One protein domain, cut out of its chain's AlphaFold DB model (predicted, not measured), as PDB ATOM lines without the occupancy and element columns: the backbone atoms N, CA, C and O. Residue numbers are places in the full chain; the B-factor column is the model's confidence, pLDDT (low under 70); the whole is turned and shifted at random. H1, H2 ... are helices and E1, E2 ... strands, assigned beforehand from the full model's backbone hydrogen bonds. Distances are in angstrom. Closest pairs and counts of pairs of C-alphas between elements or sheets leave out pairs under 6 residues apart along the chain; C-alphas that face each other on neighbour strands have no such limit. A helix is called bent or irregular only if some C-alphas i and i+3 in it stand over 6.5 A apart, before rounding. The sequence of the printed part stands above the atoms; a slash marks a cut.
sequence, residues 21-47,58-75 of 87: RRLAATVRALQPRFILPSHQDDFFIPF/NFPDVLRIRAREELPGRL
ATOM      1  N   ARG A  21      -9.487 -20.803 -17.844       90.88
ATOM      2  CA  ARG A  21     -10.285 -22.028 -17.631       90.88
ATOM      3  C   ARG A  21      -9.998 -22.698 -16.284       90.88
ATOM      4  O   ARG A  21     -10.892 -23.302 -15.703       90.88
ATOM      5  N   ARG A  22      -8.767 -22.582 -15.779       92.44
ATOM      6  CA  ARG A  22      -8.345 -23.179 -14.499       92.44
ATOM      7  C   ARG A  22      -8.577 -22.269 -13.294       92.44
ATOM      8  O   ARG A  22      -8.558 -22.763 -12.169       92.44
ATOM      9  N   LEU A  23      -8.853 -20.980 -13.511       91.69
ATOM     10  CA  LEU A  23      -8.954 -19.965 -12.460       91.69
ATOM     11  C   LEU A  23      -9.896 -20.379 -11.324       91.69
ATOM     12  O   LEU A  23      -9.504 -20.338 -10.161       91.69
ATOM     13  N   ALA A  24     -11.116 -20.804 -11.652       93.00
ATOM     14  CA  ALA A  24     -12.117 -21.163 -10.651       93.00
ATOM     15  C   ALA A  24     -11.658 -22.330  -9.765       93.00
ATOM     16  O   ALA A  24     -11.738 -22.253  -8.540       93.00
ATOM     17  N   ALA A  25     -11.122 -23.389 -10.379       94.56
ATOM     18  CA  ALA A  25     -10.599 -24.543  -9.658       94.56
ATOM     19  C   ALA A  25      -9.417 -24.155  -8.757       94.56
ATOM     20  O   ALA A  25      -9.372 -24.545  -7.592       94.56
ATOM     21  N   THR A  26      -8.497 -23.329  -9.265       93.94
ATOM     22  CA  THR A  26      -7.347 -22.840  -8.499       93.94
ATOM     23  C   THR A  26      -7.780 -21.986  -7.308       93.94
ATOM     24  O   THR A  26      -7.322 -22.223  -6.194       93.94
ATOM     25  N   VAL A  27      -8.699 -21.035  -7.493       93.69
ATOM     26  CA  VAL A  27      -9.184 -20.183  -6.397       93.69
ATOM     27  C   VAL A  27      -9.907 -21.010  -5.332       93.69
ATOM     28  O   VAL A  27      -9.671 -20.808  -4.142       93.69
ATOM     29  N   ARG A  28     -10.734 -21.982  -5.735       93.38
ATOM     30  CA  ARG A  28     -11.412 -22.884  -4.792       93.38
ATOM     31  C   ARG A  28     -10.428 -23.730  -3.991       93.38
ATOM     32  O   ARG A  28     -10.650 -23.914  -2.799       93.38
ATOM     33  N   ALA A  29      -9.353 -24.204  -4.615       92.62
ATOM     34  CA  ALA A  29      -8.321 -24.978  -3.932       92.62
ATOM     35  C   ALA A  29      -7.508 -24.135  -2.936       92.62
ATOM     36  O   ALA A  29      -7.113 -24.639  -1.889       92.62
ATOM     37  N   LEU A  30      -7.263 -22.859  -3.254       92.75
ATOM     38  CA  LEU A  30      -6.428 -21.971  -2.441       92.75
ATOM     39  C   LEU A  30      -7.199 -21.234  -1.335       92.75
ATOM     40  O   LEU A  30      -6.583 -20.830  -0.354       92.75
ATOM     41  N   GLN A  31      -8.516 -21.036  -1.491       93.19
ATOM     42  CA  GLN A  31      -9.364 -20.245  -0.580       93.19
ATOM     43  C   GLN A  31      -8.726 -18.898  -0.157       93.19
ATOM     44  O   GLN A  31      -8.636 -18.606   1.040       93.19
ATOM     45  N   PRO A  32      -8.241 -18.066  -1.103       94.69
ATOM     46  CA  PRO A  32      -7.494 -16.874  -0.745       94.69
ATOM     47  C   PRO A  32      -8.415 -15.751  -0.248       94.69
ATOM     48  O   PRO A  32      -9.543 -15.588  -0.720       94.69
ATOM     49  N   ARG A  33      -7.916 -14.901   0.653       93.25
ATOM     50  CA  ARG A  33      -8.630 -13.678   1.069       93.25
ATOM     51  C   ARG A  33      -8.649 -12.617  -0.042       93.25
ATOM     52  O   ARG A  33      -9.640 -11.895  -0.189       93.25
ATOM     53  N   PHE A  34      -7.591 -12.552  -0.845       91.56
ATOM     54  CA  PHE A  34      -7.431 -11.650  -1.981       91.56
ATOM     55  C   PHE A  34      -6.931 -12.398  -3.218       91.56
ATOM     56  O   PHE A  34      -6.052 -13.254  -3.133       91.56
ATOM     57  N   ILE A  35      -7.470 -12.037  -4.380       90.94
ATOM     58  CA  ILE A  35      -7.034 -12.553  -5.678       90.94
ATOM     59  C   ILE A  35      -6.433 -11.394  -6.457       90.94
ATOM     60  O   ILE A  35      -7.121 -10.407  -6.710       90.94
ATOM     61  N   LEU A  36      -5.186 -11.541  -6.885       89.12
ATOM     62  CA  LEU A  36      -4.538 -10.651  -7.838       89.12
ATOM     63  C   LEU A  36      -4.325 -11.417  -9.147       89.12
ATOM     64  O   LEU A  36      -3.352 -12.162  -9.275       89.12
ATOM     65  N   PRO A  37      -5.227 -11.289 -10.131       85.44
ATOM     66  CA  PRO A  37      -4.951 -11.815 -11.457       85.44
ATOM     67  C   PRO A  37      -3.715 -11.093 -12.018       85.44
ATOM     68  O   PRO A  37      -3.712  -9.871 -12.061       85.44
ATOM     69  N   SER A  38      -2.661 -11.798 -12.408       81.88
ATOM     70  CA  SER A  38      -1.497 -11.195 -13.061       81.88
ATOM     71  C   SER A  38      -1.648 -11.226 -14.577       81.88
ATOM     72  O   SER A  38      -2.371 -12.065 -15.129       81.88
ATOM     73  N   HIS A  39      -0.938 -10.316 -15.248       76.12
ATOM     74  CA  HIS A  39      -1.027 -10.094 -16.694       76.12
ATOM     75  C   HIS A  39      -2.393  -9.575 -17.140       76.12
ATOM     76  O   HIS A  39      -2.998 -10.100 -18.073       76.12
ATOM     77  N   GLN A  40      -2.898  -8.565 -16.429       67.69
ATOM     78  CA  GLN A  40      -4.179  -7.930 -16.726       67.69
ATOM     79  C   GLN A  40      -4.057  -6.864 -17.818       67.69
ATOM     80  O   GLN A  40      -4.961  -6.691 -18.621       67.69
ATOM     81  N   ASP A  41      -2.954  -6.149 -17.880       65.81
ATOM     82  CA  ASP A  41      -2.776  -4.991 -18.739       65.81
ATOM     83  C   ASP A  41      -1.858  -5.270 -19.926       65.81
ATOM     84  O   ASP A  41      -1.189  -6.301 -20.043       65.81
ATOM     85  N   ASP A  42      -1.884  -4.331 -20.861       67.62
ATOM     86  CA  ASP A  42      -0.810  -4.128 -21.804       67.62
ATOM     87  C   ASP A  42       0.344  -3.459 -21.051       67.62
ATOM     88  O   ASP A  42       0.392  -2.239 -20.906       67.62
ATOM     89  N   PHE A  43       1.275  -4.278 -20.558       64.19
ATOM     90  CA  PHE A  43       2.479  -3.845 -19.837       64.19
ATOM     91  C   PHE A  43       3.351  -2.838 -20.604       64.19
ATOM     92  O   PHE A  43       4.300  -2.298 -20.037       64.19
ATOM     93  N   PHE A  44       3.071  -2.595 -21.886       66.81
ATOM     94  CA  PHE A  44       3.792  -1.632 -22.707       66.81
ATOM     95  C   PHE A  44       3.121  -0.252 -22.761       66.81
ATOM     96  O   PHE A  44       3.726   0.681 -23.292       66.81
ATOM     97  N   ILE A  45       1.904  -0.090 -22.226       63.66
ATOM     98  CA  ILE A  45       1.139   1.163 -22.313       63.66
ATOM     99  C   ILE A  45       0.843   1.722 -20.913       63.66
ATOM    100  O   ILE A  45       0.087   1.106 -20.168       63.66
ATOM    101  N   PRO A  46       1.354   2.921 -20.576       63.69
ATOM    102  CA  PRO A  46       1.111   3.553 -19.283       63.69
ATOM    103  C   PRO A  46      -0.371   3.805 -18.962       63.69
ATOM    104  O   PRO A  46      -1.153   4.202 -19.827       63.69
ATOM    105  N   PHE A  47      -0.741   3.667 -17.684       59.47
ATOM    106  CA  PHE A  47      -2.116   3.869 -17.199       59.47
ATOM    107  C   PHE A  47      -2.637   5.306 -17.318       59.47
ATOM    108  O   PHE A  47      -3.847   5.522 -17.326       59.47
ATOM    109  N   ASN A  58      -8.346 -11.138 -21.462       73.19
ATOM    110  CA  ASN A  58      -9.791 -10.992 -21.381       73.19
ATOM    111  C   ASN A  58     -10.221 -10.817 -19.920       73.19
ATOM    112  O   ASN A  58     -10.726 -11.740 -19.279       73.19
ATOM    113  N   PHE A  59      -9.964  -9.636 -19.365       75.12
ATOM    114  CA  PHE A  59     -10.328  -9.337 -17.984       75.12
ATOM    115  C   PHE A  59     -11.849  -9.318 -17.721       75.12
ATOM    116  O   PHE A  59     -12.265  -9.825 -16.675       75.12
ATOM    117  N   PRO A  60     -12.712  -8.857 -18.652       79.25
ATOM    118  CA  PRO A  60     -14.156  -9.049 -18.520       79.25
ATOM    119  C   PRO A  60     -14.558 -10.517 -18.315       79.25
ATOM    120  O   PRO A  60     -15.470 -10.803 -17.542       79.25
ATOM    121  N   ASP A  61     -13.858 -11.462 -18.949       82.56
ATOM    122  CA  ASP A  61     -14.102 -12.892 -18.743       82.56
ATOM    123  C   ASP A  61     -13.679 -13.364 -17.343       82.56
ATOM    124  O   ASP A  61     -14.399 -14.132 -16.713       82.56
ATOM    125  N   VAL A  62     -12.585 -12.833 -16.785       83.50
ATOM    126  CA  VAL A  62     -12.177 -13.089 -15.389       83.50
ATOM    127  C   VAL A  62     -13.247 -12.608 -14.400       83.50
ATOM    128  O   VAL A  62     -13.603 -13.340 -13.473       83.50
ATOM    129  N   LEU A  63     -13.804 -11.410 -14.611       85.06
ATOM    130  CA  LEU A  63     -14.908 -10.889 -13.797       85.06
ATOM    131  C   LEU A  63     -16.168 -11.749 -13.929       85.06
ATOM    132  O   LEU A  63     -16.802 -12.063 -12.921       85.06
ATOM    133  N   ARG A  64     -16.506 -12.171 -15.153       87.75
ATOM    134  CA  ARG A  64     -17.651 -13.048 -15.422       87.75
ATOM    135  C   ARG A  64     -17.495 -14.400 -14.737       87.75
ATOM    136  O   ARG A  64     -18.440 -14.858 -14.105       87.75
ATOM    137  N   ILE A  65     -16.316 -15.018 -14.830       87.44
ATOM    138  CA  ILE A  65     -15.999 -16.274 -14.139       87.44
ATOM    139  C   ILE A  65     -16.169 -16.080 -12.634       87.44
ATOM    140  O   ILE A  65     -16.872 -16.863 -12.007       87.44
ATOM    141  N   ARG A  66     -15.601 -15.015 -12.054       86.94
ATOM    142  CA  ARG A  66     -15.739 -14.734 -10.618       86.94
ATOM    143  C   ARG A  66     -17.197 -14.586 -10.183       86.94
ATOM    144  O   ARG A  66     -17.561 -15.159  -9.163       86.94
ATOM    145  N   ALA A  67     -17.993 -13.821 -10.927       88.19
ATOM    146  CA  ALA A  67     -19.400 -13.586 -10.614       88.19
ATOM    147  C   ALA A  67     -20.242 -14.861 -10.762       88.19
ATOM    148  O   ALA A  67     -21.014 -15.182  -9.869       88.19
ATOM    149  N   ARG A  68     -20.059 -15.609 -11.859       92.75
ATOM    150  CA  ARG A  68     -20.802 -16.847 -12.142       92.75
ATOM    151  C   ARG A  68     -20.472 -17.973 -11.165       92.75
ATOM    152  O   ARG A  68     -21.340 -18.760 -10.824       92.75
ATOM    153  N   GLU A  69     -19.205 -18.094 -10.785       90.44
ATOM    154  CA  GLU A  69     -18.698 -19.194  -9.954       90.44
ATOM    155  C   GLU A  69     -18.680 -18.856  -8.455       90.44
ATOM    156  O   GLU A  69     -18.220 -19.686  -7.665       90.44
ATOM    157  N   GLU A  70     -19.112 -17.640  -8.094       90.19
ATOM    158  CA  GLU A  70     -19.128 -17.097  -6.730       90.19
ATOM    159  C   GLU A  70     -17.786 -17.293  -6.006       90.19
ATOM    160  O   GLU A  70     -17.705 -17.776  -4.876       90.19
ATOM    161  N   LEU A  71     -16.688 -16.965  -6.698       89.00
ATOM    162  CA  LEU A  71     -15.354 -17.284  -6.193       89.00
ATOM    163  C   LEU A  71     -15.038 -16.526  -4.890       89.00
ATOM    164  O   LEU A  71     -15.250 -15.308  -4.827       89.00
ATOM    165  N   PRO A  72     -14.461 -17.208  -3.878       88.19
ATOM    166  CA  PRO A  72     -14.062 -16.576  -2.628       88.19
ATOM    167  C   PRO A  72     -12.935 -15.566  -2.854       88.19
ATOM    168  O   PRO A  72     -12.149 -15.680  -3.791       88.19
ATOM    169  N   GLY A  73     -12.836 -14.591  -1.953       86.12
ATOM    170  CA  GLY A  73     -11.785 -13.580  -1.981       86.12
ATOM    171  C   GLY A  73     -12.143 -12.314  -2.768       86.12
ATOM    172  O   GLY A  73     -13.014 -12.274  -3.648       86.12
ATOM    173  N   ARG A  74     -11.473 -11.215  -2.406       88.81
ATOM    174  CA  ARG A  74     -11.646  -9.907  -3.055       88.81
ATOM    175  C   ARG A  74     -10.660  -9.786  -4.210       88.81
ATOM    176  O   ARG A  74      -9.463  -9.986  -4.021       88.81
ATOM    177  N   LEU A  75     -11.168  -9.471  -5.398       86.88
ATOM    178  CA  LEU A  75     -10.335  -9.287  -6.578       86.88
ATOM    179  C   LEU A  75      -9.660  -7.911  -6.534       86.88
ATOM    180  O   LEU A  75     -10.331  -6.906  -6.306       86.88
TER     181      LEU A  75
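AT A GLANCE: This is residues 21 to 47 and 58 to 75 of the 87 residues of an uncharacterized protein of Chthoniobacterales bacterium (UniProt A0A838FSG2). Two short helices, H1 and H2, set at a steep angle to each other, make a small body with one strand, E1, which folds back from the end of H1. Residues 42 to 47 stick out from this body as a free arm at one end of its longest axis, and the last two printed residues, 74 and 75, come back beside residues 34 to 35 of E1 in a short parallel pairing. The printed part has 45 residues, with two named helices and one named strand in the order H1, E1, H2; the class is mostly helix, and E1 pairs with no named strand. The whole is only just loose, close to compact, with a radius of gyration of the C-alphas of 11.5 A, and its elongated outline spans 33 by 18 by 16 A.

IN THESE COORDINATES: H1 is residues 21 to 30 and begins at C-alpha 21, at (-10.285, -22.028, -17.631); it is 15.7 A from first to last C-alpha. H1 is irregular: C-alphas 21 and 24 are 7.3 A apart, against about 5 A in a regular helix. After a tight link of 3 residues comes E1, residues 34 to 38, 12.6 A long, with C-alpha 34 at (-7.431, -11.650, -1.981). Beyond the cut, H2 is residues 59 to 68, 14.2 A long, and ends at C-alpha 68, at (-20.802, -16.847, -12.142).

HOW THE PARTS SIT: The closest C-alphas of H1 and E1 are those of Val 27 and Ile 35, 8.0 A apart. H1 and H2 are close but not clearly touching, with 2 pairs of C-alphas within 8 A; the closest are those of Ala 24 and Ile 65, 7.2 A apart. The lines of H1 and H2 stand at a steep tilt of 57 degrees, and the two helices run the same way. E1 and H2 are apart, but only just, with their closest C-alphas 8.3 A from each other. In H2 every O i to N i+4 pair is within hydrogen-bond range; in H1 it is 5 of 6.

THE WHOLE: The two C-alphas farthest apart are those of Ala 29 and Pro 46, at 33.7 A. Residues 48 to 57 are not printed, and C-alphas 47 and 58 are 17.2 A apart across this cut. The link from E1 to H2 runs across the cut, with 20 residues between them in the chain, 10 of them not printed. The mean pLDDT of the printed part is 84.1, and residues 40 to 47 are under 70; residues 42 to 47, which stand free, are among them.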